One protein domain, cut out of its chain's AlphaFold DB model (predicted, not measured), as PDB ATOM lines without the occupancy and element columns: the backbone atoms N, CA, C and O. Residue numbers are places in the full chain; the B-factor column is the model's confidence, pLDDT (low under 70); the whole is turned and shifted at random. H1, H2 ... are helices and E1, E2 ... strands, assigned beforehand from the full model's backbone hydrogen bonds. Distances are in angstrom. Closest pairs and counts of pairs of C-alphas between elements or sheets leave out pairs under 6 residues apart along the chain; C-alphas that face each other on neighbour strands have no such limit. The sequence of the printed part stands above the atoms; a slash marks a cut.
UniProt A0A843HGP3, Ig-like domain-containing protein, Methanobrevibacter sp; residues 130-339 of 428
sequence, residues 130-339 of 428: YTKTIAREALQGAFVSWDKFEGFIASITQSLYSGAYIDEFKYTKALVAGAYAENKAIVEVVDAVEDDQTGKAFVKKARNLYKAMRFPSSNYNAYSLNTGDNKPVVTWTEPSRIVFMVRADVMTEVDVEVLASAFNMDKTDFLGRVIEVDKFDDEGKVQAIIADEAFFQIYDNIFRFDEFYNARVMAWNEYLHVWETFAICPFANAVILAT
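Overview. This is residues 130 to 339 of the 428 residues of the protein "Ig-like domain-containing protein" of Methanobrevibacter sp (UniProt A0A843HGP3). A long arm juts from a head: in the arm, the long helix H2 covers one face of a three-stranded sheet whose hairpin E6 and E7 runs the arm's length, with the small helix H1 at the far tip. The head is a five-stranded sheet between helices, with the last part of H2 on one face and H3 and H5 on the other. The 210 printed residues hold five named helices and eight named strands, class mixed, in the order E1 H1 H2 E2 H3 H4 E3 H5 E4 E5 E6 E7 E8. The sheet orders are E1 E7 E6, antiparallel, and E2 E8 E5 E3 E4, mixed. The whole is loose, radius of gyration of the C-alphas 23.0 A, spanning 65 by 48 by 30 A.

Arrangement. Start at E1, residues 130 to 134, antiparallel to E7, residues 315 to 328; N 130 and O 320 are 2.9 A apart. E7 forms a hairpin with E6, residues 296 to 310; N 306 and O 319 are 2.8 A apart. H2, residues 146 to 181, runs along these strands in two layers, helix on sheet, at a height of 7.5 A over the sheet; its closest C-alphas to E7 are Leu 160 and Leu 320, 6.6 A. H1, residues 136 to 140, is close to H2 but not clearly touching, C-alphas 140 and 149 being 7.3 A apart. Next find E2, residues 186 to 189, E8, 334 to 338, E5, 286 to 292, E3, 242 to 247, and E4, 273 to 277. Look for N 188 and O 336 at 2.9 A, N 337 and O 288 at 2.8 A, N 245 and O 289 at 2.8 A, and N 275 and O 244 at 2.8 A. H2 runs across this sheet, at 88 degrees to E5 on the local plane. On the opposite face H3, residues 196 to 212, runs along the strands and touches H5, residues 248 to 261, about perpendicular at 79 degrees; their closest C-alphas, 199 and 254, are 5.3 A apart. This gives three layers, helices on both faces. E3, H5, E4 is a strand-helix-strand unit, two parallel neighbours joined through a helix, right-handed in its crossover; E2, H3 with H4, residues 223 to 226, and E3 make a split one, E8 and E5 between, also right-handed. H4 is not on either sheet. In H2, 29 of 32 O i to N i+4 pairs are within hydrogen-bond range; H1, H3 and H5 have every pair, and H4 is too short for one.

Along the chain. Find C-alpha 130 at (-67.104, 55.079, 47.634), where E1 begins. H2 runs 51.5 A from C-alpha 146 at (-73.373, 50.147, 72.526), with a kink of 28 degrees near residue 159. H3 is 24.0 A long, H5 19.8 A, E6 41.2 A and E7 41.7 A. E8 ends at C-alpha 338, (-44.821, 37.013, 29.267).

Size, cuts and confidence. The farthest C-alphas, of Asn 264 and Arg 312, are 72.6 A apart. The printed part has no cut; the links H4 to E3 and H5 to E4 are long, and residues 262 to 269 stand free. pLDDT is under 70 at residues 227 to 230, 255 to 272 and 282.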
ATOM      1  N   TYR A 130     -66.585  56.163  46.810       94.12
ATOM      2  CA  TYR A 130     -67.104  55.079  47.634       94.12
ATOM      3  C   TYR A 130     -68.165  55.638  48.567       94.12
ATOM      4  O   TYR A 130     -67.903  56.598  49.292       94.12
ATOM      5  N   THR A 131     -69.363  55.054  48.549       93.44
ATOM      6  CA  THR A 131     -70.492  55.558  49.336       93.44
ATOM      7  C   THR A 131     -71.098  54.491  50.226       93.44
ATOM      8  O   THR A 131     -71.258  53.329  49.833       93.44
ATOM      9  N   LYS A 132     -71.448  54.892  51.448       92.44
ATOM     10  CA  LYS A 132     -72.223  54.077  52.384       92.44
ATOM     11  C   LYS A 132     -73.224  54.947  53.123       92.44
ATOM     12  O   LYS A 132     -72.944  56.089  53.469       92.44
ATOM     13  N   THR A 133     -74.395  54.376  53.373       92.00
ATOM     14  CA  THR A 133     -75.438  55.007  54.179       92.00
ATOM     15  C   THR A 133     -75.559  54.266  55.501       92.00
ATOM     16  O   THR A 133     -75.716  53.045  55.514       92.00
ATOM     17  N   ILE A 134     -75.524  55.000  56.608       90.44
ATOM     18  CA  ILE A 134     -75.648  54.468  57.964       90.44
ATOM     19  C   ILE A 134     -76.908  55.051  58.606       90.44
ATOM     20  O   ILE A 134     -76.955  56.227  58.964       90.44
ATOM     21  N   ALA A 135     -77.934  54.211  58.763       89.50
ATOM     22  CA  ALA A 135     -79.157  54.535  59.499       89.50
ATOM     23  C   ALA A 135     -79.037  54.013  60.938       89.50
ATOM     24  O   ALA A 135     -79.294  52.837  61.208       89.50
ATOM     25  N   ARG A 136     -78.597  54.873  61.864       83.62
ATOM     26  CA  ARG A 136     -78.257  54.467  63.238       83.62
ATOM     27  C   ARG A 136     -79.477  53.923  63.981       83.62
ATOM     28  O   ARG A 136     -79.399  52.860  64.586       83.62
ATOM     29  N   GLU A 137     -80.604  54.608  63.886       83.31
ATOM     30  CA  GLU A 137     -81.848  54.314  64.598       83.31
ATOM     31  C   GLU A 137     -82.462  52.987  64.142       83.31
ATOM     32  O   GLU A 137     -82.953  52.214  64.962       83.31
ATOM     33  N   ALA A 138     -82.370  52.675  62.847       83.94
ATOM     34  CA  ALA A 138     -82.816  51.391  62.312       83.94
ATOM     35  C   ALA A 138     -81.932  50.227  62.795       83.94
ATOM     36  O   ALA A 138     -82.424  49.124  63.031       83.94
ATOM     37  N   LEU A 139     -80.629  50.470  62.967       83.94
ATOM     38  CA  LEU A 139     -79.659  49.458  63.388       83.94
ATOM     39  C   LEU A 139     -79.648  49.220  64.908       83.94
ATOM     40  O   LEU A 139     -79.229  48.146  65.333       83.94
ATOM     41  N   GLN A 140     -80.143  50.153  65.731       83.00
ATOM     42  CA  GLN A 140     -80.196  50.000  67.196       83.00
ATOM     43  C   GLN A 140     -80.932  48.728  67.639       83.00
ATOM     44  O   GLN A 140     -80.495  48.064  68.575       83.00
ATOM     45  N   GLY A 141     -82.007  48.339  66.942       80.94
ATOM     46  CA  GLY A 141     -82.776  47.135  67.274       80.94
ATOM     47  C   GLY A 141     -81.992  45.821  67.135       80.94
ATOM     48  O   GLY A 141     -82.374  44.819  67.736       80.94
ATOM     49  N   ALA A 142     -80.891  45.818  66.378       82.31
ATOM     50  CA  ALA A 142     -80.061  44.636  66.148       82.31
ATOM     51  C   ALA A 142     -78.977  44.424  67.222       82.31
ATOM     52  O   ALA A 142     -78.378  43.348  67.279       82.31
ATOM     53  N   PHE A 143     -78.713  45.418  68.078       86.88
ATOM     54  CA  PHE A 143     -77.626  45.369  69.054       86.88
ATOM     55  C   PHE A 143     -78.130  45.492  70.490       86.88
ATOM     56  O   PHE A 143     -79.009  46.280  70.816       86.88
ATOM     57  N   VAL A 144     -77.512  44.717  71.381       86.19
ATOM     58  CA  VAL A 144     -77.767  44.761  72.833       86.19
ATOM     59  C   VAL A 144     -76.653  45.477  73.609       86.19
ATOM     60  O   VAL A 144     -76.735  45.599  74.827       86.19
ATOM     61  N   SER A 145     -75.598  45.921  72.918       87.25
ATOM     62  CA  SER A 145     -74.409  46.575  73.479       87.25
ATOM     63  C   SER A 145     -73.995  47.753  72.597       87.25
ATOM     64  O   SER A 145     -73.810  47.581  71.390       87.25
ATOM     65  N   TRP A 146     -73.814  48.927  73.211       85.69
ATOM     66  CA  TRP A 146     -73.373  50.147  72.526       85.69
ATOM     67  C   TRP A 146     -71.956  50.030  71.957       85.69
ATOM     68  O   TRP A 146     -71.724  50.448  70.829       85.69
ATOM     69  N   ASP A 147     -71.038  49.369  72.664       87.75
ATOM     70  CA  ASP A 147     -69.667  49.162  72.176       87.75
ATOM     71  C   ASP A 147     -69.641  48.344  70.877       87.75
ATOM     72  O   ASP A 147     -68.876  48.626  69.955       87.75
ATOM     73  N   LYS A 148     -70.500  47.318  70.777       85.81
ATOM     74  CA  LYS A 148     -70.638  46.520  69.549       85.81
ATOM     75  C   LYS A 148     -71.313  47.317  68.440       85.81
ATOM     76  O   LYS A 148     -70.895  47.211  67.294       85.81
ATOM     77  N   PHE A 149     -72.306  48.130  68.771       85.44
ATOM     78  CA  PHE A 149     -72.950  49.012  67.804       85.44
ATOM     79  C   PHE A 149     -71.952  49.997  67.172       85.44
ATOM     80  O   PHE A 149     -71.828  50.036  65.949       85.44
ATOM     81  N   GLU A 150     -71.167  50.713  67.979       86.69
ATOM     82  CA  GLU A 150     -70.156  51.654  67.474       86.69
ATOM     83  C   GLU A 150     -69.021  50.936  66.725       86.69
ATOM     84  O   GLU A 150     -68.582  51.395  65.672       86.69
ATOM     85  N   GLY A 151     -68.604  49.750  67.186       87.38
ATOM     86  CA  GLY A 151     -67.643  48.919  66.455       87.38
ATOM     87  C   GLY A 151     -68.140  48.475  65.072       87.38
ATOM     88  O   GLY A 151     -67.343  48.347  64.142       87.38
ATOM     89  N   PHE A 152     -69.450  48.263  64.908       88.50
ATOM     90  CA  PHE A 152     -70.048  47.945  63.611       88.50
ATOM     91  C   PHE A 152     -70.091  49.170  62.695       88.50
ATOM     92  O   PHE A 152     -69.715  49.058  61.531       88.50
ATOM     93  N   ILE A 153     -70.466  50.340  63.221       88.19
ATOM     94  CA  ILE A 153     -70.438  51.606  62.471       88.19
ATOM     95  C   ILE A 153     -69.024  51.893  61.965       88.19
ATOM     96  O   ILE A 153     -68.836  52.073  60.765       88.19
ATOM     97  N   ALA A 154     -68.018  51.816  62.840       88.44
ATOM     98  CA  ALA A 154     -66.621  51.996  62.455       88.44
ATOM     99  C   ALA A 154     -66.176  50.992  61.377       88.44
ATOM    100  O   ALA A 154     -65.390  51.331  60.495       88.44
ATOM    101  N   SER A 155     -66.698  49.760  61.404       89.75
ATOM    102  CA  SER A 155     -66.432  48.768  60.358       89.75
ATOM    103  C   SER A 155     -67.050  49.146  59.008       89.75
ATOM    104  O   SER A 155     -66.460  48.821  57.978       89.75
ATOM    105  N   ILE A 156     -68.211  49.811  58.986       88.50
ATOM    106  CA  ILE A 156     -68.823  50.308  57.744       88.50
ATOM    107  C   ILE A 156     -67.962  51.430  57.166       88.50
ATOM    108  O   ILE A 156     -67.598  51.359  55.993       88.50
ATOM    109  N   THR A 157     -67.560  52.402  57.983       88.44
ATOM    110  CA  THR A 157     -66.692  53.498  57.536       88.44
ATOM    111  C   THR A 157     -65.326  52.967  57.071       88.44
ATOM    112  O   THR A 157     -64.867  53.317  55.986       88.44
ATOM    113  N   GLN A 158     -64.705  52.027  57.799       89.69
ATOM    114  CA  GLN A 158     -63.431  51.401  57.393       89.69
ATOM    115  C   GLN A 158     -63.541  50.616  56.075       89.69
ATOM    116  O   GLN A 158     -62.559  50.495  55.336       89.69
ATOM    117  N   SER A 159     -64.730  50.095  55.749       90.50
ATOM    118  CA  SER A 159     -64.955  49.391  54.482       90.50
ATOM    119  C   SER A 159     -64.792  50.303  53.261       90.50
ATOM    120  O   SER A 159     -64.393  49.813  52.208       90.50
ATOM    121  N   LEU A 160     -65.028  51.616  53.403       90.44
ATOM    122  CA  LEU A 160     -64.798  52.600  52.338       90.44
ATOM    123  C   LEU A 160     -63.307  52.685  51.993       90.44
ATOM    124  O   LEU A 160     -62.931  52.523  50.835       90.44
ATOM    125  N   TYR A 161     -62.461  52.864  53.013       92.00
ATOM    126  CA  TYR A 161     -61.003  52.915  52.865       92.00
ATOM    127  C   TYR A 161     -60.448  51.597  52.326       92.00
ATOM    128  O   TYR A 161     -59.665  51.587  51.382       92.00
ATOM    129  N   SER A 162     -60.915  50.472  52.870       90.75
ATOM    130  CA  SER A 162     -60.483  49.148  52.409       90.75
ATOM    131  C   SER A 162     -60.870  48.906  50.946       90.75
ATOM    132  O   SER A 162     -60.071  48.364  50.190       90.75
ATOM    133  N   GLY A 163     -62.062  49.344  50.521       91.06
ATOM    134  CA  GLY A 163     -62.475  49.303  49.116       91.06
ATOM    135  C   GLY A 163     -61.546  50.119  48.215       91.06
ATOM    136  O   GLY A 163     -61.081  49.606  47.199       91.06
ATOM    137  N   ALA A 164     -61.201  51.340  48.633       92.12
ATOM    138  CA  ALA A 164     -60.285  52.207  47.898       92.12
ATOM    139  C   ALA A 164     -58.897  51.580  47.697       92.12
ATOM    140  O   ALA A 164     -58.401  51.583  46.568       92.12
ATOM    141  N   TYR A 165     -58.307  51.012  48.754       91.94
ATOM    142  CA  TYR A 165     -56.987  50.371  48.704       91.94
ATOM    143  C   TYR A 165     -56.981  49.074  47.883       91.94
ATOM    144  O   TYR A 165     -56.018  48.800  47.167       91.94
ATOM    145  N   ILE A 166     -58.058  48.283  47.943       91.50
ATOM    146  CA  ILE A 166     -58.200  47.073  47.120       91.50
ATOM    147  C   ILE A 166     -58.272  47.437  45.636       91.50
ATOM    148  O   ILE A 166     -57.641  46.785  44.806       91.50
ATOM    149  N   ASP A 167     -59.045  48.460  45.280       92.81
ATOM    150  CA  ASP A 167     -59.160  48.866  43.882       92.81
ATOM    151  C   ASP A 167     -57.886  49.554  43.387       92.81
ATOM    152  O   ASP A 167     -57.469  49.298  42.264       92.81
ATOM    153  N   GLU A 168     -57.192  50.324  44.229       92.00
ATOM    154  CA  GLU A 168     -55.864  50.871  43.911       92.00
ATOM    155  C   GLU A 168     -54.851  49.761  43.578       92.00
ATOM    156  O   GLU A 168     -54.121  49.846  42.584       92.00
ATOM    157  N   PHE A 169     -54.850  48.680  44.364       91.94
ATOM    158  CA  PHE A 169     -54.051  47.490  44.083       91.94
ATOM    159  C   PHE A 169     -54.417  46.886  42.718       91.94
ATOM    160  O   PHE A 169     -53.535  46.619  41.902       91.94
ATOM    161  N   LYS A 170     -55.713  46.733  42.409       91.38
ATOM    162  CA  LYS A 170     -56.164  46.232  41.096       91.38
ATOM    163  C   LYS A 170     -55.761  47.154  39.947       91.38
ATOM    164  O   LYS A 170     -55.284  46.647  38.938       91.38
ATOM    165  N   TYR A 171     -55.919  48.470  40.086       92.31
ATOM    166  CA  TYR A 171     -55.566  49.437  39.044       92.31
ATOM    167  C   TYR A 171     -54.066  49.444  38.755       92.31
ATOM    168  O   TYR A 171     -53.669  49.488  37.593       92.31
ATOM    169  N   THR A 172     -53.230  49.311  39.786       91.69
ATOM    170  CA  THR A 172     -51.774  49.228  39.604       91.69
ATOM    171  C   THR A 172     -51.371  47.976  38.818       91.69
ATOM    172  O   THR A 172     -50.519  48.045  37.936       91.69
ATOM    173  N   LYS A 173     -52.021  46.833  39.067       91.81
ATOM    174  CA  LYS A 173     -51.799  45.608  38.277       91.81
ATOM    175  C   LYS A 173     -52.361  45.723  36.861       91.81
ATOM    176  O   LYS A 173     -51.704  45.323  35.905       91.81
ATOM    177  N   ALA A 174     -53.546  46.318  36.725       90.75
ATOM    178  CA  ALA A 174     -54.180  46.559  35.434       90.75
ATOM    179  C   ALA A 174     -53.337  47.481  34.543       90.75
ATOM    180  O   ALA A 174     -53.379  47.349  33.329       90.75
ATOM    181  N   LEU A 175     -52.532  48.373  35.125       90.94
ATOM    182  CA  LEU A 175     -51.574  49.192  34.387       90.94
ATOM    183  C   LEU A 175     -50.467  48.342  33.738       90.94
ATOM    184  O   LEU A 175     -50.111  48.601  32.591       90.94
ATOM    185  N   VAL A 176     -49.981  47.292  34.409       91.19
ATOM    186  CA  VAL A 176     -49.035  46.328  33.814       91.19
ATOM    187  C   VAL A 176     -49.720  45.491  32.733       91.19
ATOM    188  O   VAL A 176     -49.190  45.360  31.631       91.19
ATOM    189  N   ALA A 177     -50.916  44.969  33.013       89.88
ATOM    190  CA  ALA A 177     -51.672  44.169  32.050       89.88
ATOM    191  C   ALA A 177     -52.071  44.971  30.800       89.88
ATOM    192  O   ALA A 177     -51.952  44.474  29.686       89.88
ATOM    193  N   GLY A 178     -52.482  46.229  30.967       87.12
ATOM    194  CA  GLY A 178     -52.786  47.145  29.869       87.12
ATOM    195  C   GLY A 178     -51.541  47.522  29.068       87.12
ATOM    196  O   GLY A 178     -51.597  47.562  27.843       87.12
ATOM    197  N   ALA A 179     -50.395  47.723  29.731       88.38
ATOM    198  CA  ALA A 179     -49.127  47.955  29.043       88.38
ATOM    199  C   ALA A 179     -48.694  46.752  28.190       88.38
ATOM    200  O   ALA A 179     -48.144  46.949  27.109       88.38
ATOM    201  N   TYR A 180     -48.965  45.526  28.649       89.81
ATOM    202  CA  TYR A 180     -48.771  44.309  27.862       89.81
ATOM    203  C   TYR A 180     -49.770  44.218  26.701       89.81
ATOM    204  O   TYR A 180     -49.350  44.135  25.553       89.81
ATOM    205  N   ALA A 181     -51.075  44.290  26.980       86.00
ATOM    206  CA  ALA A 181     -52.132  44.092  25.986       86.00
ATOM    207  C   ALA A 181     -52.066  45.107  24.838       86.00
ATOM    208  O   ALA A 181     -52.278  44.753  23.682       86.00
ATOM    209  N   GLU A 182     -51.734  46.359  25.146       83.38
ATOM    210  CA  GLU A 182     -51.558  47.408  24.146       83.38
ATOM    211  C   GLU A 182     -50.115  47.491  23.631       83.38
ATOM    212  O   GLU A 182     -49.796  48.447  22.948       83.38
ATOM    213  N   ASN A 183     -49.211  46.562  23.954       84.25
ATOM    214  CA  ASN A 183     -47.808  46.600  23.523       84.25
ATOM    215  C   ASN A 183     -47.132  47.974  23.763       84.25
ATOM    216  O   ASN A 183     -46.491  48.542  22.884       84.25
ATOM    217  N   LYS A 184     -47.332  48.568  24.947       85.00
ATOM    218  CA  LYS A 184     -46.763  49.877  25.340       85.00
ATOM    219  C   LYS A 184     -45.516  49.765  26.214       85.00
ATOM    220  O   LYS A 184     -44.931  50.787  26.577       85.00
ATOM    221  N   ALA A 185     -45.116  48.546  26.558       86.62
ATOM    222  CA  ALA A 185     -43.878  48.215  27.251       86.62
ATOM    223  C   ALA A 185     -43.124  47.139  26.460       86.62
ATOM    224  O   ALA A 185     -43.734  46.395  25.698       86.62
ATOM    225  N   ILE A 186     -41.805  47.044  26.644       88.12
ATOM    226  CA  ILE A 186     -41.015  46.000  25.987       88.12
ATOM    227  C   ILE A 186     -41.419  44.644  26.566       88.12
ATOM    228  O   ILE A 186     -41.363  44.446  27.780       88.12
ATOM    229  N   VAL A 187     -41.819  43.715  25.701       88.25
ATOM    230  CA  VAL A 187     -42.189  42.352  26.092       88.25
ATOM    231  C   VAL A 187     -41.094  41.392  25.656       88.25
ATOM    232  O   VAL A 187     -40.716  41.349  24.486       88.25
ATOM    233  N   GLU A 188     -40.596  40.597  26.595       87.12
ATOM    234  CA  GLU A 188     -39.755  39.448  26.298       87.12
ATOM    235  C   GLU A 188     -40.535  38.161  26.557       87.12
ATOM    236  O   GLU A 188     -41.015  37.912  27.666       87.12
ATOM    237  N   VAL A 189     -40.627  37.337  25.515       86.25
ATOM    238  CA  VAL A 189     -41.290  36.037  25.586       86.25
ATOM    239  C   VAL A 189     -40.411  35.065  26.375       86.25
ATOM    240  O   VAL A 189     -39.230  34.883  26.063       86.25
ATOM    241  N   VAL A 190     -40.988  34.461  27.408       84.50
ATOM    242  CA  VAL A 190     -40.378  33.434  28.255       84.50
ATOM    243  C   VAL A 190     -41.331  32.260  28.399       84.50
ATOM    244  O   VAL A 190     -42.539  32.448  28.469       84.50
ATOM    245  N   ASP A 191     -40.793  31.049  28.491       84.81
ATOM    246  CA  ASP A 191     -41.617  29.869  28.737       84.81
ATOM    247  C   ASP A 191     -42.349  29.982  30.087       84.81
ATOM    248  O   ASP A 191     -41.878  30.645  31.021       84.81
ATOM    249  N   ALA A 192     -43.526  29.358  30.188       82.19
ATOM    250  CA  ALA A 192     -44.231  29.231  31.459       82.19
ATOM    251  C   ALA A 192     -43.343  28.481  32.461       82.19
ATOM    252  O   ALA A 192     -42.767  27.445  32.127       82.19
ATOM    253  N   VAL A 193     -43.202  29.017  33.675       79.88
ATOM    254  CA  VAL A 193     -42.449  28.345  34.738       79.88
ATOM    255  C   VAL A 193     -43.283  27.177  35.263       79.88
ATOM    256  O   VAL A 193     -44.160  27.361  36.101       79.88
ATOM    257  N   GLU A 194     -43.016  25.986  34.730       78.94
ATOM    258  CA  GLU A 194     -43.680  24.727  35.106       78.94
ATOM    259  C   GLU A 194     -42.680  23.648  35.558       78.94
ATOM    260  O   GLU A 194     -43.076  22.642  36.145       78.94
ATOM    261  N   ASP A 195     -41.386  23.830  35.271       76.88
ATOM    262  CA  ASP A 195     -40.333  22.855  35.557       76.88
ATOM    263  C   ASP A 195     -38.993  23.505  35.979       76.88
ATOM    264  O   ASP A 195     -38.786  24.719  35.892       76.88
ATOM    265  N   ASP A 196     -38.035  22.682  36.420       71.81
ATOM    266  CA  ASP A 196     -36.701  23.130  36.862       71.81
ATOM    267  C   ASP A 196     -35.917  23.892  35.773       71.81
ATOM    268  O   ASP A 196     -35.164  24.832  36.057       71.81
ATOM    269  N   GLN A 197     -36.069  23.499  34.503       77.19
ATOM    270  CA  GLN A 197     -35.336  24.126  33.399       77.19
ATOM    271  C   GLN A 197     -35.877  25.526  33.103       77.19
ATOM    272  O   GLN A 197     -35.089  26.472  32.980       77.19
ATOM    273  N   THR A 198     -37.198  25.667  33.048       81.19
ATOM    274  CA  THR A 198     -37.921  26.924  32.828       81.19
ATOM    275  C   THR A 198     -37.757  27.869  34.016       81.19
ATOM    276  O   THR A 198     -37.415  29.035  33.807       81.19
ATOM    277  N   GLY A 199     -37.824  27.379  35.260       76.56
ATOM    278  CA  GLY A 199     -37.562  28.178  36.464       76.56
ATOM    279  C   GLY A 199     -36.142  28.761  36.503       76.56
ATOM    280  O   GLY A 199     -35.945  29.966  36.705       76.56
ATOM    281  N   LYS A 200     -35.115  27.948  36.213       78.06
ATOM    282  CA  LYS A 200     -33.721  28.430  36.126       78.06
ATOM    283  C   LYS A 200     -33.501  29.381  34.952       78.06
ATOM    284  O   LYS A 200     -32.747  30.353  35.091       78.06
ATOM    285  N   ALA A 201     -34.125  29.118  33.803       82.31
ATOM    286  CA  ALA A 201     -34.058  29.996  32.639       82.31
ATOM    287  C   ALA A 201     -34.683  31.364  32.941       82.31
ATOM    288  O   ALA A 201     -34.052  32.389  32.665       82.31
ATOM    289  N   PHE A 202     -35.844  31.382  33.597       83.75
ATOM    290  CA  PHE A 202     -36.543  32.586  34.032       83.75
ATOM    291  C   PHE A 202     -35.686  33.431  34.982       83.75
ATOM    292  O   PHE A 202     -35.420  34.603  34.703       83.75
ATOM    293  N   VAL A 203     -35.126  32.837  36.044       81.94
ATOM    294  CA  VAL A 203     -34.242  33.559  36.982       81.94
ATOM    295  C   VAL A 203     -32.976  34.071  36.293       81.94
ATOM    296  O   VAL A 203     -32.518  35.188  36.558       81.94
ATOM    297  N   LYS A 204     -32.386  33.281  35.386       83.62
ATOM    298  CA  LYS A 204     -31.218  33.705  34.603       83.62
ATOM    299  C   LYS A 204     -31.560  34.898  33.711       83.62
ATOM    300  O   LYS A 204     -30.765  35.835  33.637       83.62
ATOM    301  N   LYS A 205     -32.732  34.885  33.073       85.00
ATOM    302  CA  LYS A 205     -33.232  35.982  32.241       85.00
ATOM    303  C   LYS A 205     -33.488  37.236  33.081       85.00
ATOM    304  O   LYS A 205     -32.896  38.272  32.785       85.00
ATOM    305  N   ALA A 206     -34.221  37.124  34.188       84.00
ATOM    306  CA  ALA A 206     -34.478  38.227  35.117       84.00
ATOM    307  C   ALA A 206     -33.173  38.845  35.659       84.00
ATOM    308  O   ALA A 206     -33.016  40.066  35.701       84.00
ATOM    309  N   ARG A 207     -32.171  38.019  35.992       83.38
ATOM    310  CA  ARG A 207     -30.843  38.486  36.435       83.38
ATOM    311  C   ARG A 207     -30.034  39.153  35.335       83.38
ATOM    312  O   ARG A 207     -29.295  40.099  35.618       83.38
ATOM    313  N   ASN A 208     -30.143  38.668  34.105       86.56
ATOM    314  CA  ASN A 208     -29.504  39.313  32.968       86.56
ATOM    315  C   ASN A 208     -30.122  40.690  32.715       86.56
ATOM    316  O   ASN A 208     -29.367  41.650  32.585       86.56
ATOM    317  N   LEU A 209     -31.453  40.809  32.757       86.75
ATOM    318  CA  LEU A 209     -32.154  42.090  32.638       86.75
ATOM    319  C   LEU A 209     -31.762  43.064  33.750       86.75
ATOM    320  O   LEU A 209     -31.342  44.181  33.459       86.75
ATOM    321  N   TYR A 210     -31.774  42.616  35.009       86.19
ATOM    322  CA  TYR A 210     -31.351  43.427  36.154       86.19
ATOM    323  C   TYR A 210     -29.937  44.003  35.983       86.19
ATOM    324  O   TYR A 210     -29.665  45.144  36.353       86.19
ATOM    325  N   LYS A 211     -29.005  43.222  35.422       86.81
ATOM    326  CA  LYS A 211     -27.643  43.698  35.147       86.81
ATOM    327  C   LYS A 211     -27.586  44.614  33.930       86.81
ATOM    328  O   LYS A 211     -26.846  45.590  33.970       86.81
ATOM    329  N   ALA A 212     -28.328  44.299  32.874       87.75
ATOM    330  CA  ALA A 212     -28.284  45.032  31.617       87.75
ATOM    331  C   ALA A 212     -28.900  46.434  31.736       87.75
ATOM    332  O   ALA A 212     -28.302  47.391  31.254       87.75
ATOM    333  N   MET A 213     -30.007  46.581  32.471       87.75
ATOM    334  CA  MET A 213     -30.683  47.869  32.703       87.75
ATOM    335  C   MET A 213     -29.826  48.898  33.455       87.75
ATOM    336  O   MET A 213     -30.123  50.090  33.444       87.75
ATOM    337  N   ARG A 214     -28.749  48.457  34.114       87.94
ATOM    338  CA  ARG A 214     -27.807  49.343  34.817       87.94
ATOM    339  C   ARG A 214     -26.843  50.060  33.880       87.94
ATOM    340  O   ARG A 214     -26.146  50.971  34.323       87.94
ATOM    341  N   PHE A 215     -26.758  49.625  32.627       89.94
ATOM    342  CA  PHE A 215     -25.900  50.234  31.623       89.94
ATOM    343  C   PHE A 215     -26.728  51.121  30.687       89.94
ATOM    344  O   PHE A 215     -27.872  50.772  30.384       89.94
ATOM    345  N   PRO A 216     -26.164  52.247  30.210       88.88
ATOM    346  CA  PRO A 216     -26.832  53.104  29.238       88.88
ATOM    347  C   PRO A 216     -27.227  52.306  27.996       88.88
ATOM    348  O   PRO A 216     -26.373  51.744  27.311       88.88
ATOM    349  N   SER A 217     -28.527  52.229  27.727       88.69
ATOM    350  CA  SER A 217     -29.059  51.537  26.557       88.69
ATOM    351  C   SER A 217     -30.435  52.072  26.175       88.69
ATOM    352  O   SER A 217     -31.121  52.708  26.976       88.69
ATOM    353  N   SER A 218     -30.831  51.806  24.934       87.50
ATOM    354  CA  SER A 218     -32.156  52.130  24.403       87.50
ATOM    355  C   SER A 218     -33.109  50.941  24.328       87.50
ATOM    356  O   SER A 218     -34.266  51.101  23.965       87.50
ATOM    357  N   ASN A 219     -32.631  49.737  24.640       87.12
ATOM    358  CA  ASN A 219     -33.350  48.498  24.329       87.12
ATOM    359  C   ASN A 219     -34.452  48.157  25.339       87.12
ATOM    360  O   ASN A 219     -35.278  47.293  25.070       87.12
ATOM    361  N   TYR A 220     -34.426  48.783  26.515       88.88
ATOM    362  CA  TYR A 220     -35.285  48.414  27.641       88.88
ATOM    363  C   TYR A 220     -36.331  49.473  27.984       88.88
ATOM    364  O   TYR A 220     -37.109  49.259  28.908       88.88
ATOM    365  N   ASN A 221     -36.363  50.599  27.270       88.06
ATOM    366  CA  ASN A 221     -37.426  51.593  27.386       88.06
ATOM    367  C   ASN A 221     -38.381  51.480  26.197       88.06
ATOM    368  O   ASN A 221     -38.015  51.005  25.124       88.06
ATOM    369  N   ALA A 222     -39.618  51.919  26.394       84.38
ATOM    370  CA  ALA A 222     -40.674  51.759  25.405       84.38
ATOM    371  C   ALA A 222     -40.864  53.000  24.519       84.38
ATOM    372  O   ALA A 222     -41.878  53.113  23.830       84.38
ATOM    373  N   TYR A 223     -39.934  53.959  24.527       84.19
ATOM    374  CA  TYR A 223     -40.100  55.207  23.782       84.19
ATOM    375  C   TYR A 223     -40.229  54.975  22.268       84.19
ATOM    376  O   TYR A 223     -41.160  55.485  21.648       84.19
ATOM    377  N   SER A 224     -39.356  54.151  21.684       77.56
ATOM    378  CA  SER A 224     -39.370  53.811  20.249       77.56
ATOM    379  C   SER A 224     -40.575  52.961  19.821       77.56
ATOM    380  O   SER A 224     -40.878  52.854  18.631       77.56
ATOM    381  N   LEU A 225     -41.254  52.341  20.788       74.44
ATOM    382  CA  LEU A 225     -42.466  51.553  20.580       74.44
ATOM    383  C   LEU A 225     -43.717  52.435  20.623       74.44
ATOM    384  O   LEU A 225     -44.627  52.282  19.815       74.44
ATOM    385  N   ASN A 226     -43.742  53.393  21.549       73.94
ATOM    386  CA  ASN A 226     -44.855  54.322  21.728       73.94
ATOM    387  C   ASN A 226     -44.814  55.514  20.757       73.94
ATOM    388  O   ASN A 226     -45.762  56.296  20.705       73.94
ATOM    389  N   THR A 227     -43.723  55.676  20.007       65.25
ATOM    390  CA  THR A 227     -43.536  56.777  19.059       65.25
ATOM    391  C   THR A 227     -43.024  56.262  17.713       65.25
ATOM    392  O   THR A 227     -42.360  55.231  17.631       65.25
ATOM    393  N   GLY A 228     -43.338  56.978  16.632       62.34
ATOM    394  CA  GLY A 228     -42.750  56.744  15.305       62.34
ATOM    395  C   GLY A 228     -41.373  57.393  15.125       62.34
ATOM    396  O   GLY A 228     -40.900  57.508  14.001       62.34
ATOM    397  N   ASP A 229     -40.758  57.885  16.203       69.31
ATOM    398  CA  ASP A 229     -39.516  58.650  16.143       69.31
ATOM    399  C   ASP A 229     -38.302  57.719  16.010       69.31
ATOM    400  O   ASP A 229     -38.126  56.775  16.782       69.31
ATOM    401  N   ASN A 230     -37.437  58.013  15.039       66.62
ATOM    402  CA  ASN A 230     -36.239  57.228  14.743       66.62
ATOM    403  C   ASN A 230     -35.070  57.511  15.703       66.62
ATOM    404  O   ASN A 230     -34.019  56.882  15.582       66.62
ATOM    405  N   LYS A 231     -35.222  58.446  16.651       77.38
ATOM    406  CA  LYS A 231     -34.215  58.729  17.685       77.38
ATOM    407  C   LYS A 231     -34.572  58.034  19.003       77.38
ATOM    408  O   LYS A 231     -35.425  58.541  19.739       77.38
ATOM    409  N   PRO A 232     -33.941  56.891  19.329       82.56
ATOM    410  CA  PRO A 232     -34.247  56.169  20.554       82.56
ATOM    411  C   PRO A 232     -33.777  56.934  21.796       82.56
ATOM    412  O   PRO A 232     -32.816  57.702  21.761       82.56
ATOM    413  N   VAL A 233     -34.440  56.695  22.925       85.50
ATOM    414  CA  VAL A 233     -34.039  57.250  24.222       85.50
ATOM    415  C   VAL A 233     -32.963  56.366  24.840       85.50
ATOM    416  O   VAL A 233     -33.136  55.151  24.905       85.50
ATOM    417  N   VAL A 234     -31.856  56.948  25.303       87.31
ATOM    418  CA  VAL A 234     -30.788  56.212  26.005       87.31
ATOM    419  C   VAL A 234     -30.907  56.472  27.497       87.31
ATOM    420  O   VAL A 234     -30.782  57.617  27.918       87.31
ATOM    421  N   THR A 235     -31.110  55.426  28.300       90.31
ATOM    422  CA  THR A 235     -31.307  55.537  29.756       90.31
ATOM    423  C   THR A 235     -30.631  54.393  30.523       90.31
ATOM    424  O   THR A 235     -30.229  53.385  29.937       90.31
ATOM    425  N   TRP A 236     -30.462  54.554  31.836       90.12
ATOM    426  CA  TRP A 236     -29.953  53.530  32.752       90.12
ATOM    427  C   TRP A 236     -30.663  53.632  34.105       90.12
ATOM    428  O   TRP A 236     -31.109  54.705  34.507       90.12
ATOM    429  N   THR A 237     -30.729  52.519  34.831       89.94
ATOM    430  CA  THR A 237     -31.421  52.442  36.123       89.94
ATOM    431  C   THR A 237     -30.459  52.080  37.252       89.94
ATOM    432  O   THR A 237     -29.614  51.190  37.132       89.94
ATOM    433  N   GLU A 238     -30.594  52.767  38.386       89.12
ATOM    434  CA  GLU A 238     -29.832  52.455  39.593       89.12
ATOM    435  C   GLU A 238     -30.364  51.173  40.267       89.12
ATOM    436  O   GLU A 238     -31.579  51.018  40.391       89.12
ATOM    437  N   PRO A 239     -29.494  50.276  40.776       85.00
ATOM    438  CA  PRO A 239     -29.891  49.054  41.487       85.00
ATOM    439  C   PRO A 239     -30.984  49.213  42.548       85.00
ATOM    440  O   PRO A 239     -31.818  48.324  42.698       85.00
ATOM    441  N   SER A 240     -30.961  50.325  43.284       85.62
ATOM    442  CA  SER A 240     -31.894  50.649  44.371       85.62
ATOM    443  C   SER A 240     -33.308  50.979  43.882       85.62
ATOM    444  O   SER A 240     -34.258  50.875  44.655       85.62
ATOM    445  N   ARG A 241     -33.447  51.350  42.604       88.56
ATOM    446  CA  ARG A 241     -34.698  51.763  41.959       88.56
ATOM    447  C   ARG A 241     -35.329  50.670  41.104       88.56
ATOM    448  O   ARG A 241     -36.420  50.876  40.586       88.56
ATOM    449  N   ILE A 242     -34.661  49.529  40.932       88.31
ATOM    450  CA  ILE A 242     -35.224  48.410  40.175       88.31
ATOM    451  C   ILE A 242     -36.261  47.697  41.041       88.31
ATOM    452  O   ILE A 242     -35.953  47.182  42.121       88.31
ATOM    453  N   VAL A 243     -37.482  47.650  40.526       89.19
ATOM    454  CA  VAL A 243     -38.609  46.908  41.071       89.19
ATOM    455  C   VAL A 243     -38.833  45.680  40.202       89.19
ATOM    456  O   VAL A 243     -38.972  45.773  38.984       89.19
ATOM    457  N   PHE A 244     -38.876  44.522  40.846       89.31
ATOM    458  CA  PHE A 244     -39.273  43.268  40.235       89.31
ATOM    459  C   PHE A 244     -40.631  42.870  40.802       89.31
ATOM    460  O   PHE A 244     -40.742  42.562  41.985       89.31
ATOM    461  N   MET A 245     -41.672  42.919  39.978       89.94
ATOM    462  CA  MET A 245     -43.015  42.501  40.366       89.94
ATOM    463  C   MET A 245     -43.342  41.177  39.686       89.94
ATOM    464  O   MET A 245     -43.191  41.055  38.474       89.94
ATOM    465  N   VAL A 246     -43.780  40.186  40.448       89.75
ATOM    466  CA  VAL A 246     -43.878  38.794  39.988       89.75
ATOM    467  C   VAL A 246     -45.101  38.116  40.589       89.75
ATOM    468  O   VAL A 246     -45.526  38.448  41.697       89.75
ATOM    469  N   ARG A 247     -45.695  37.185  39.843       89.69
ATOM    470  CA  ARG A 247     -46.850  36.413  40.303       89.69
ATOM    471  C   ARG A 247     -46.442  35.427  41.409       89.69
ATOM    472  O   ARG A 247     -45.371  34.825  41.348       89.69
ATOM    473  N   ALA A 248     -47.275  35.288  42.437       86.56
ATOM    474  CA  ALA A 248     -46.952  34.510  43.635       86.56
ATOM    475  C   ALA A 248     -46.753  33.008  43.357       86.56
ATOM    476  O   ALA A 248     -45.923  32.364  43.991       86.56
ATOM    477  N   ASP A 249     -47.476  32.444  42.392       85.25
ATOM    478  CA  ASP A 249     -47.282  31.068  41.917       85.25
ATOM    479  C   ASP A 249     -45.927  30.889  41.210       85.25
ATOM    480  O   ASP A 249     -45.192  29.970  41.548       85.25
ATOM    481  N   VAL A 250     -45.535  31.816  40.330       83.00
ATOM    482  CA  VAL A 250     -44.233  31.803  39.645       83.00
ATOM    483  C   VAL A 250     -43.097  31.900  40.663       83.00
ATOM    484  O   VAL A 250     -42.121  31.164  40.562       83.00
ATOM    485  N   MET A 251     -43.225  32.764  41.679       80.81
ATOM    486  CA  MET A 251     -42.244  32.818  42.771       80.81
ATOM    487  C   MET A 251     -42.200  31.538  43.591       80.81
ATOM    488  O   MET A 251     -41.114  31.121  43.974       80.81
ATOM    489  N   THR A 252     -43.345  30.902  43.837       80.75
ATOM    490  CA  THR A 252     -43.393  29.643  44.591       80.75
ATOM    491  C   THR A 252     -42.627  28.541  43.858       80.75
ATOM    492  O   THR A 252     -41.800  27.870  44.475       80.75
ATOM    493  N   GLU A 253     -42.836  28.391  42.548       77.81
ATOM    494  CA  GLU A 253     -42.109  27.409  41.732       77.81
ATOM    495  C   GLU A 253     -40.609  27.730  41.663       77.81
ATOM    496  O   GLU A 253     -39.760  26.860  41.863       77.81
ATOM    497  N   VAL A 254     -40.259  29.008  41.470       73.75
ATOM    498  CA  VAL A 254     -38.860  29.454  41.477       73.75
ATOM    499  C   VAL A 254     -38.190  29.179  42.823       73.75
ATOM    500  O   VAL A 254     -37.069  28.679  42.838       73.75
ATOM    501  N   ASP A 255     -38.835  29.482  43.946       69.00
ATOM    502  CA  ASP A 255     -38.244  29.299  45.269       69.00
ATOM    503  C   ASP A 255     -38.063  27.819  45.607       69.00
ATOM    504  O   ASP A 255     -36.992  27.443  46.078       69.00
ATOM    505  N   VAL A 256     -39.043  26.954  45.335       60.94
ATOM    506  CA  VAL A 256     -38.916  25.507  45.593       60.94
ATOM    507  C   VAL A 256     -37.754  24.903  44.788       60.94
ATOM    508  O   VAL A 256     -36.931  24.172  45.347       60.94
ATOM    509  N   GLU A 257     -37.625  25.265  43.512       61.84
ATOM    510  CA  GLU A 257     -36.631  24.695  42.589       61.84
ATOM    511  C   GLU A 257     -35.230  25.326  42.745       61.84
ATOM    512  O   GLU A 257     -34.187  24.650  42.717       61.84
ATOM    513  N   VAL A 258     -35.160  26.639  42.991       58.16
ATOM    514  CA  VAL A 258     -33.897  27.326  43.295       58.16
ATOM    515  C   VAL A 258     -33.390  26.900  44.667       58.16
ATOM    516  O   VAL A 258     -32.210  26.581  44.765       58.16
ATOM    517  N   LEU A 259     -34.231  26.794  45.704       48.94
ATOM    518  CA  LEU A 259     -33.800  26.316  47.027       48.94
ATOM    519  C   LEU A 259     -33.330  24.855  46.994       48.94
ATOM    520  O   LEU A 259     -32.357  24.522  47.674       48.94
ATOM    521  N   ALA A 260     -33.931  24.002  46.155       50.44
ATOM    522  CA  ALA A 260     -33.454  22.634  45.931       50.44
ATOM    523  C   ALA A 260     -32.048  22.591  45.298       50.44
ATOM    524  O   ALA A 260     -31.253  21.695  45.593       50.44
ATOM    525  N   SER A 261     -31.702  23.591  44.478       51.12
ATOM    526  CA  SER A 261     -30.378  23.739  43.857       51.12
ATOM    527  C   SER A 261     -29.410  24.669  44.623       51.12
ATOM    528  O   SER A 261     -28.217  24.708  44.305       51.12
ATOM    529  N   ALA A 262     -29.876  25.358  45.674       41.50
ATOM    530  CA  ALA A 262     -29.177  26.437  46.388       41.50
ATOM    531  C   ALA A 262     -28.211  25.999  47.501       41.50
ATOM    532  O   ALA A 262     -27.691  26.862  48.211       41.50
ATOM    533  N   PHE A 263     -27.847  24.718  47.616       36.56
ATOM    534  CA  PHE A 263     -26.786  24.264  48.541       36.56
ATOM    535  C   PHE A 263     -25.396  24.916  48.292       36.56
ATOM    536  O   PHE A 263     -24.440  24.598  48.992       36.56
ATOM    537  N   ASN A 264     -25.265  25.837  47.326       43.81
ATOM    538  CA  ASN A 264     -24.037  26.561  46.975       43.81
ATOM    539  C   ASN A 264     -24.231  28.074  46.696       43.81
ATOM    540  O   ASN A 264     -23.443  28.666  45.957       43.81
ATOM    541  N   MET A 265     -25.272  28.730  47.228       49.56
ATOM    542  CA  MET A 265     -25.585  30.133  46.887       49.56
ATOM    543  C   MET A 265     -25.444  31.133  48.049       49.56
ATOM    544  O   MET A 265     -26.333  31.940  48.296       49.56
ATOM    545  N   ASP A 266     -24.264  31.208  48.668       39.72
ATOM    546  CA  ASP A 266     -23.863  32.324  49.559       39.72
ATOM    547  C   ASP A 266     -23.690  33.686  48.818       39.72
ATOM    548  O   ASP A 266     -22.907  34.545  49.219       39.72
ATOM    549  N   LYS A 267     -24.384  33.919  47.692       40.78
ATOM    550  CA  LYS A 267     -24.276  35.139  46.857       40.78
ATOM    551  C   LYS A 267     -25.621  35.652  46.332       40.78
ATOM    552  O   LYS A 267     -25.688  36.231  45.246       40.78
ATOM    553  N   THR A 268     -26.694  35.435  47.076       43.50
ATOM    554  CA  THR A 268     -28.052  35.816  46.665       43.50
ATOM    555  C   THR A 268     -28.458  37.156  47.278       43.50
ATOM    556  O   THR A 268     -29.429  37.236  48.020       43.50
ATOM    557  N   ASP A 269     -27.730  38.226  46.942       48.78
ATOM    558  CA  ASP A 269     -28.355  39.554  46.924       48.78
ATOM    559  C   ASP A 269     -29.370  39.516  45.779       48.78
ATOM    560  O   ASP A 269     -29.019  39.505  44.594       48.78
ATOM    561  N   PHE A 270     -30.630  39.324  46.158       54.25
ATOM    562  CA  PHE A 270     -31.755  39.127  45.257       54.25
ATOM    563  C   PHE A 270     -31.959  40.340  44.329       54.25
ATOM    564  O   PHE A 270     -31.433  41.430  44.549       54.25
ATOM    565  N   LEU A 271     -32.708  40.117  43.248       62.53
ATOM    566  CA  LEU A 271     -33.038  41.071  42.184       62.53
ATOM    567  C   LEU A 271     -33.731  42.335  42.729       62.53
ATOM    568  O   LEU A 271     -34.952  42.409  42.718       62.53
ATOM    569  N   GLY A 272     -32.981  43.335  43.202       63.47
ATOM    570  CA  GLY A 272     -33.559  44.605  43.663       63.47
ATOM    571  C   GLY A 272     -34.712  44.418  44.663       63.47
ATOM    572  O   GLY A 272     -34.644  43.569  45.552       63.47
ATOM    573  N   ARG A 273     -35.776  45.218  44.522       78.12
ATOM    574  CA  ARG A 273     -36.996  45.090  45.335       78.12
ATOM    575  C   ARG A 273     -37.972  44.117  44.669       78.12
ATOM    576  O   ARG A 273     -38.574  44.475  43.660       78.12
ATOM    577  N   VAL A 274     -38.160  42.934  45.257       83.44
ATOM    578  CA  VAL A 274     -39.165  41.955  44.810       83.44
ATOM    579  C   VAL A 274     -40.517  42.249  45.459       83.44
ATOM    580  O   VAL A 274     -40.591  42.439  46.672       83.44
ATOM    581  N   ILE A 275     -41.573  42.307  44.651       85.88
ATOM    582  CA  ILE A 275     -42.954  42.493  45.096       85.88
ATOM    583  C   ILE A 275     -43.819  41.400  44.473       85.88
ATOM    584  O   ILE A 275     -43.921  41.290  43.253       85.88
ATOM    585  N   GLU A 276     -44.463  40.605  45.316       87.69
ATOM    586  CA  GLU A 276     -45.360  39.544  44.870       87.69
ATOM    587  C   GLU A 276     -46.776  40.072  44.638       87.69
ATOM    588  O   GLU A 276     -47.301  40.877  45.414       87.69
ATOM    589  N   VAL A 277     -47.407  39.588  43.572       88.31
ATOM    590  CA  VAL A 277     -48.814  39.841  43.259       88.31
ATOM    591  C   VAL A 277     -49.556  38.534  43.010       88.31
ATOM    592  O   VAL A 277     -48.977  37.520  42.644       88.31
ATOM    593  N   ASP A 278     -50.870  38.557  43.192       88.88
ATOM    594  CA  ASP A 278     -51.766  37.431  42.916       88.88
ATOM    595  C   ASP A 278     -51.832  37.093  41.418       88.88
ATOM    596  O   ASP A 278     -51.631  35.947  41.036       88.88
ATOM    597  N   LYS A 279     -52.123  38.087  40.570       87.62
ATOM    598  CA  LYS A 279     -52.218  37.957  39.108       87.62
ATOM    599  C   LYS A 279     -52.183  39.318  38.422       87.62
ATOM    600  O   LYS A 279     -52.723  40.288  38.963       87.62
ATOM    601  N   PHE A 280     -51.613  39.372  37.222       86.44
ATOM    602  CA  PHE A 280     -51.574  40.578  36.392       86.44
ATOM    603  C   PHE A 280     -52.794  40.685  35.478       86.44
ATOM    604  O   PHE A 280     -53.506  41.685  35.520       86.44
ATOM    605  N   ASP A 281     -53.055  39.641  34.702       77.06
ATOM    606  CA  ASP A 281     -54.148  39.508  33.747       77.06
ATOM    607  C   ASP A 281     -55.059  38.324  34.108       77.06
ATOM    608  O   ASP A 281     -54.740  37.497  34.967       77.06
ATOM    609  N   ASP A 282     -56.231  38.255  33.476       69.00
ATOM    610  CA  ASP A 282     -57.159  37.135  33.676       69.00
ATOM    611  C   ASP A 282     -56.724  35.869  32.921       69.00
ATOM    612  O   ASP A 282     -57.107  34.769  33.313       69.00
ATOM    613  N   GLU A 283     -55.896  36.017  31.882       74.69
ATOM    614  CA  GLU A 283     -55.388  34.918  31.049       74.69
ATOM    615  C   GLU A 283     -54.074  34.315  31.573       74.69
ATOM    616  O   GLU A 283     -53.670  33.246  31.123       74.69
ATOM    617  N   GLY A 284     -53.415  34.962  32.538       78.19
ATOM    618  CA  GLY A 284     -52.191  34.466  33.162       78.19
ATOM    619  C   GLY A 284     -50.956  34.487  32.257       78.19
ATOM    620  O   GLY A 284     -49.993  33.779  32.564       78.19
ATOM    621  N   LYS A 285     -50.962  35.275  31.175       86.25
ATOM    622  CA  LYS A 285     -49.856  35.351  30.207       86.25
ATOM    623  C   LYS A 285     -48.674  36.133  30.756       86.25
ATOM    624  O   LYS A 285     -47.525  35.826  30.446       86.25
ATOM    625  N   VAL A 286     -48.940  37.141  31.586       88.44
ATOM    626  CA  VAL A 286     -47.896  37.952  32.216       88.44
ATOM    627  C   VAL A 286     -47.419  37.267  33.496       88.44
ATOM    628  O   VAL A 286     -48.178  37.108  34.454       88.44
ATOM    629  N   GLN A 287     -46.143  36.880  33.523       88.75
ATOM    630  CA  GLN A 287     -45.526  36.201  34.666       88.75
ATOM    631  C   GLN A 287     -44.855  37.194  35.623       88.75
ATOM    632  O   GLN A 287     -44.982  37.079  36.845       88.75
ATOM    633  N   ALA A 288     -44.149  38.185  35.072       89.81
ATOM    634  CA  ALA A 288     -43.472  39.216  35.849       89.81
ATOM    635  C   ALA A 288     -43.191  40.482  35.035       89.81
ATOM    636  O   ALA A 288     -43.220  40.485  33.808       89.81
ATOM    637  N   ILE A 289     -42.835  41.551  35.737       91.50
ATOM    638  CA  ILE A 289     -42.280  42.775  35.174       91.50
ATOM    639  C   ILE A 289     -41.048  43.182  35.983       91.50
ATOM    640  O   ILE A 289     -41.065  43.205  37.214       91.50
ATOM    641  N   ILE A 290     -39.970  43.520  35.281       91.44
ATOM    642  CA  ILE A 290     -38.808  44.196  35.854       91.44
ATOM    643  C   ILE A 290     -38.772  45.620  35.310       91.44
ATOM    644  O   ILE A 290     -38.728  45.829  34.100       91.44
ATOM    645  N   ALA A 291     -38.836  46.606  36.198       92.19
ATOM    646  CA  ALA A 291     -38.931  48.006  35.809       92.19
ATOM    647  C   ALA A 291     -38.192  48.926  36.784       92.19
ATOM    648  O   ALA A 291     -37.972  48.589  37.945       92.19
ATOM    649  N   ASP A 292     -37.826  50.116  36.317       92.19
ATOM    650  CA  ASP A 292     -37.486  51.230  37.201       92.19
ATOM    651  C   ASP A 292     -38.740  51.658  37.974       92.19
ATOM    652  O   ASP A 292     -39.844  51.694  37.433       92.19
ATOM    653  N   GLU A 293     -38.581  52.068  39.225       90.25
ATOM    654  CA  GLU A 293     -39.640  52.696  40.011       90.25
ATOM    655  C   GLU A 293     -40.286  53.888  39.275       90.25
ATOM    656  O   GLU A 293     -41.448  54.193  39.514       90.25
ATOM    657  N   ALA A 294     -39.556  54.600  38.405       91.25
ATOM    658  CA  ALA A 294     -40.098  55.691  37.585       91.25
ATOM    659  C   ALA A 294     -40.993  55.232  36.422       91.25
ATOM    660  O   ALA A 294     -41.655  56.069  35.814       91.25
ATOM    661  N   PHE A 295     -41.049  53.936  36.114       92.38
ATOM    662  CA  PHE A 295     -42.008  53.417  35.142       92.38
ATOM    663  C   PHE A 295     -43.449  53.665  35.598       92.38
ATOM    664  O   PHE A 295     -44.285  54.073  34.798       92.38
ATOM    665  N   PHE A 296     -43.720  53.494  36.893       93.44
ATOM    666  CA  PHE A 296     -45.031  53.737  37.483       93.44
ATOM    667  C   PHE A 296     -45.192  55.221  37.829       93.44
ATOM    668  O   PHE A 296     -44.561  55.744  38.749       93.44
ATOM    669  N   GLN A 297     -46.063  55.906  37.094       92.75
ATOM    670  CA  GLN A 297     -46.429  57.301  37.322       92.75
ATOM    671  C   GLN A 297     -47.789  57.335  38.022       92.75
ATOM    672  O   GLN A 297     -48.824  57.555  37.392       92.75
ATOM    673  N   ILE A 298     -47.773  57.041  39.328       93.19
ATOM    674  CA  ILE A 298     -48.965  56.996  40.183       93.19
ATOM    675  C   ILE A 298     -48.954  58.200  41.124       93.19
ATOM    676  O   ILE A 298     -48.055  58.326  41.962       93.19
ATOM    677  N   TYR A 299     -49.953  59.073  40.984       92.69
ATOM    678  CA  TYR A 299     -50.071  60.309  41.759       92.69
ATOM    679  C   TYR A 299     -51.450  60.466  42.387       92.69
ATOM    680  O   TYR A 299     -52.471  60.323  41.713       92.69
ATOM    681  N   ASP A 300     -51.465  60.878  43.650       91.50
ATOM    682  CA  ASP A 300     -52.693  61.210  44.364       91.50
ATOM    683  C   ASP A 300     -53.161  62.612  44.003       91.50
ATOM    684  O   ASP A 300     -52.412  63.577  44.145       91.50
ATOM    685  N   ASN A 301     -54.410  62.766  43.571       89.62
ATOM    686  CA  ASN A 301     -54.969  64.087  43.296       89.62
ATOM    687  C   ASN A 301     -55.916  64.539  44.404       89.62
ATOM    688  O   ASN A 301     -55.764  65.635  44.940       89.62
ATOM    689  N   ILE A 302     -56.909  63.711  44.733       90.69
ATOM    690  CA  ILE A 302     -57.877  63.989  45.794       90.69
ATOM    691  C   ILE A 302     -58.111  62.713  46.581       90.69
ATOM    692  O   ILE A 302     -58.528  61.706  46.022       90.69
ATOM    693  N   PHE A 303     -57.920  62.796  47.890       91.38
ATOM    694  CA  PHE A 303     -58.348  61.776  48.831       91.38
ATOM    695  C   PHE A 303     -59.135  62.474  49.935       91.38
ATOM    696  O   PHE A 303     -58.554  63.095  50.827       91.38
ATOM    697  N   ARG A 304     -60.464  62.489  49.810       92.44
ATOM    698  CA  ARG A 304     -61.331  63.306  50.666       92.44
ATOM    699  C   ARG A 304     -62.551  62.531  51.128       92.44
ATOM    700  O   ARG A 304     -63.289  61.988  50.314       92.44
ATOM    701  N   PHE A 305     -62.769  62.548  52.435       94.50
ATOM    702  CA  PHE A 305     -63.987  62.061  53.061       94.50
ATOM    703  C   PHE A 305     -64.941  63.235  53.294       94.50
ATOM    704  O   PHE A 305     -64.556  64.226  53.914       94.50
ATOM    705  N   ASP A 306     -66.165  63.122  52.795       94.81
ATOM    706  CA  ASP A 306     -67.262  64.050  53.049       94.81
ATOM    707  C   ASP A 306     -68.477  63.266  53.554       94.81
ATOM    708  O   ASP A 306     -68.715  62.124  53.163       94.81
ATOM    709  N   GLU A 307     -69.277  63.885  54.414       93.31
ATOM    710  CA  GLU A 307     -70.467  63.261  54.987       93.31
ATOM    711  C   GLU A 307     -71.672  64.202  54.953       93.31
ATOM    712  O   GLU A 307     -71.542  65.429  54.940       93.31
ATOM    713  N   PHE A 308     -72.872  63.625  54.934       95.38
ATOM    714  CA  PHE A 308     -74.120  64.377  54.988       95.38
ATOM    715  C   PHE A 308     -75.183  63.661  55.818       95.38
ATOM    716  O   PHE A 308     -75.541  62.516  55.535       95.38
ATOM    717  N   TYR A 309     -75.759  64.372  56.789       94.31
ATOM    718  CA  TYR A 309     -76.869  63.868  57.591       94.31
ATOM    719  C   TYR A 309     -78.228  64.248  56.995       94.31
ATOM    720  O   TYR A 309     -78.576  65.426  56.881       94.31
ATOM    721  N   ASN A 310     -79.042  63.243  56.670       92.50
ATOM    722  CA  ASN A 310     -80.416  63.435  56.224       92.50
ATOM    723  C   ASN A 310     -81.398  63.285  57.395       92.50
ATOM    724  O   ASN A 310     -81.817  62.180  57.742       92.50
ATOM    725  N   ALA A 311     -81.840  64.419  57.942       91.06
ATOM    726  CA  ALA A 311     -82.772  64.466  59.068       91.06
ATOM    727  C   ALA A 311     -84.156  63.848  58.778       91.06
ATOM    728  O   ALA A 311     -84.849  63.458  59.714       91.06
ATOM    729  N   ARG A 312     -84.576  63.732  57.506       90.75
ATOM    730  CA  ARG A 312     -85.881  63.141  57.153       90.75
ATOM    731  C   ARG A 312     -85.921  61.634  57.396       90.75
ATOM    732  O   ARG A 312     -86.974  61.107  57.737       90.75
ATOM    733  N   VAL A 313     -84.801  60.955  57.163       88.25
ATOM    734  CA  VAL A 313     -84.682  59.492  57.283       88.25
ATOM    735  C   VAL A 313     -83.764  59.064  58.425       88.25
ATOM    736  O   VAL A 313     -83.628  57.870  58.656       88.25
ATOM    737  N   MET A 314     -83.157  60.026  59.132       88.44
ATOM    738  CA  MET A 314     -82.199  59.803  60.221       88.44
ATOM    739  C   MET A 314     -81.038  58.903  59.774       88.44
ATOM    740  O   MET A 314     -80.751  57.859  60.348       88.44
ATOM    741  N   ALA A 315     -80.386  59.284  58.674       92.06
ATOM    742  CA  ALA A 315     -79.267  58.522  58.130       92.06
ATOM    743  C   ALA A 315     -78.110  59.429  57.721       92.06
ATOM    744  O   ALA A 315     -78.317  60.528  57.197       92.06
ATOM    745  N   TRP A 316     -76.895  58.937  57.940       91.50
ATOM    746  CA  TRP A 316     -75.653  59.532  57.464       91.50
ATOM    747  C   TRP A 316     -75.286  58.930  56.118       91.50
ATOM    748  O   TRP A 316     -75.295  57.711  55.972       91.50
ATOM    749  N   ASN A 317     -74.972  59.770  55.141       93.56
ATOM    750  CA  ASN A 317     -74.335  59.349  53.902       93.56
ATOM    751  C   ASN A 317     -72.864  59.737  53.969       93.56
ATOM    752  O   ASN A 317     -72.554  60.919  54.084       93.56
ATOM    753  N   GLU A 318     -71.992  58.745  53.887       94.50
ATOM    754  CA  GLU A 318     -70.544  58.896  53.846       94.50
ATOM    755  C   GLU A 318     -70.070  58.760  52.395       94.50
ATOM    756  O   GLU A 318     -70.501  57.844  51.685       94.50
ATOM    757  N   TYR A 319     -69.189  59.660  51.965       94.56
ATOM    758  CA  TYR A 319     -68.613  59.721  50.624       94.56
ATOM    759  C   TYR A 319     -67.090  59.809  50.735       94.56
ATOM    760  O   TYR A 319     -66.548  60.804  51.209       94.56
ATOM    761  N   LEU A 320     -66.381  58.783  50.272       95.12
ATOM    762  CA  LEU A 320     -64.929  58.814  50.127       95.12
ATOM    763  C   LEU A 320     -64.582  59.018  48.650       95.12
ATOM    764  O   LEU A 320     -64.743  58.114  47.831       95.12
ATOM    765  N   HIS A 321     -64.118  60.217  48.316       94.56
ATOM    766  CA  HIS A 321     -63.646  60.586  46.987       94.56
ATOM    767  C   HIS A 321     -62.167  60.235  46.836       94.56
ATOM    768  O   HIS A 321     -61.336  60.724  47.606       94.56
ATOM    769  N   VAL A 322     -61.850  59.426  45.823       93.75
ATOM    770  CA  VAL A 322     -60.485  58.974  45.520       93.75
ATOM    771  C   VAL A 322     -60.194  59.236  44.052       93.75
ATOM    772  O   VAL A 322     -60.721  58.569  43.159       93.75
ATOM    773  N   TRP A 323     -59.415  60.280  43.796       93.50
ATOM    774  CA  TRP A 323     -59.005  60.692  42.462       93.50
ATOM    775  C   TRP A 323     -57.494  60.618  42.363       93.50
ATOM    776  O   TRP A 323     -56.784  61.218  43.171       93.50
ATOM    777  N   GLU A 324     -57.020  59.928  41.340       92.56
ATOM    778  CA  GLU A 324     -55.613  59.592  41.170       92.56
ATOM    779  C   GLU A 324     -55.278  59.561  39.675       92.56
ATOM    780  O   GLU A 324     -56.150  59.425  38.807       92.56
ATOM    781  N   THR A 325     -53.996  59.704  39.375       92.69
ATOM    782  CA  THR A 325     -53.451  59.581  38.028       92.69
ATOM    783  C   THR A 325     -52.624  58.312  37.962       92.69
ATOM    784  O   THR A 325     -51.648  58.199  38.693       92.69
ATOM    785  N   PHE A 326     -53.005  57.384  37.085       93.06
ATOM    786  CA  PHE A 326     -52.245  56.173  36.775       93.06
ATOM    787  C   PHE A 326     -51.695  56.263  35.357       93.06
ATOM    788  O   PHE A 326     -52.471  56.309  34.403       93.06
ATOM    789  N   ALA A 327     -50.377  56.260  35.202       91.62
ATOM    790  CA  ALA A 327     -49.740  56.238  33.893       91.62
ATOM    791  C   ALA A 327     -48.423  55.453  33.902       91.62
ATOM    792  O   ALA A 327     -47.849  55.180  34.958       91.62
ATOM    793  N   ILE A 328     -47.956  55.106  32.704       92.25
ATOM    794  CA  ILE A 328     -46.642  54.504  32.468       92.25
ATOM    795  C   ILE A 328     -45.700  55.536  31.857       92.25
ATOM    796  O   ILE A 328     -46.090  56.269  30.947       92.25
ATOM    797  N   CYS A 329     -44.461  55.584  32.341       92.19
ATOM    798  CA  CYS A 329     -43.416  56.412  31.747       92.19
ATOM    799  C   CYS A 329     -42.730  55.656  30.596       92.19
ATOM    800  O   CYS A 329     -42.122  54.613  30.848       92.19
ATOM    801  N   PRO A 330     -42.759  56.170  29.350       89.62
ATOM    802  CA  PRO A 330     -42.108  55.517  28.213       89.62
ATOM    803  C   PRO A 330     -40.576  55.656  28.232       89.62
ATOM    804  O   PRO A 330     -39.896  54.917  27.524       89.62
ATOM    805  N   PHE A 331     -40.030  56.589  29.024       91.19
ATOM    806  CA  PHE A 331     -38.586  56.848  29.133       91.19
ATOM    807  C   PHE A 331     -37.884  55.946  30.156       91.19
ATOM    808  O   PHE A 331     -36.662  55.798  30.124       91.19
ATOM    809  N   ALA A 332     -38.643  55.366  31.086       91.88
ATOM    810  CA  ALA A 332     -38.122  54.462  32.095       91.88
ATOM    811  C   ALA A 332     -37.879  53.065  31.507       91.88
ATOM    812  O   ALA A 332     -38.623  52.600  30.643       91.88
ATOM    813  N   ASN A 333     -36.851  52.377  32.011       92.75
ATOM    814  CA  ASN A 333     -36.618  50.985  31.646       92.75
ATOM    815  C   ASN A 333     -37.710  50.098  32.252       92.75
ATOM    816  O   ASN A 333     -37.920  50.125  33.466       92.75
ATOM    817  N   ALA A 334     -38.376  49.304  31.419       93.12
ATOM    818  CA  ALA A 334     -39.375  48.331  31.830       93.12
ATOM    819  C   ALA A 334     -39.462  47.192  30.814       93.12
ATOM    820  O   ALA A 334     -39.654  47.419  29.620       93.12
ATOM    821  N   VAL A 335     -39.345  45.962  31.313       91.56
ATOM    822  CA  VAL A 335     -39.482  44.740  30.523       91.56
ATOM    823  C   VAL A 335     -40.499  43.827  31.192       91.56
ATOM    824  O   VAL A 335     -40.365  43.480  32.368       91.56
ATOM    825  N   ILE A 336     -41.511  43.441  30.425       92.00
ATOM    826  CA  ILE A 336     -42.536  42.480  30.817       92.00
ATOM    827  C   ILE A 336     -42.098  41.096  30.343       92.00
ATOM    828  O   ILE A 336     -41.761  40.906  29.178       92.00
ATOM    829  N   LEU A 337     -42.111  40.133  31.256       90.12
ATOM    830  CA  LEU A 337     -41.863  38.724  30.991       90.12
ATOM    831  C   LEU A 337     -43.217  38.027  30.838       90.12
ATOM    832  O   LEU A 337     -43.957  37.880  31.817       90.12
ATOM    833  N   ALA A 338     -43.545  37.634  29.609       90.06
ATOM    834  CA  ALA A 338     -44.821  37.013  29.267       90.06
ATOM    835  C   ALA A 338     -44.625  35.706  28.489       90.06
ATOM    836  O   ALA A 338     -43.586  35.506  27.870       90.06
ATOM    837  N   THR A 339     -45.620  34.820  28.511       87.12
ATOM    838  CA  THR A 339     -45.586  33.540  27.774       87.12
ATOM    839  C   THR A 339     -45.748  33.698  26.270       87.12
ATOM    840  O   THR A 339     -45.341  32.832  25.504       87.12
TER     841      THR A 339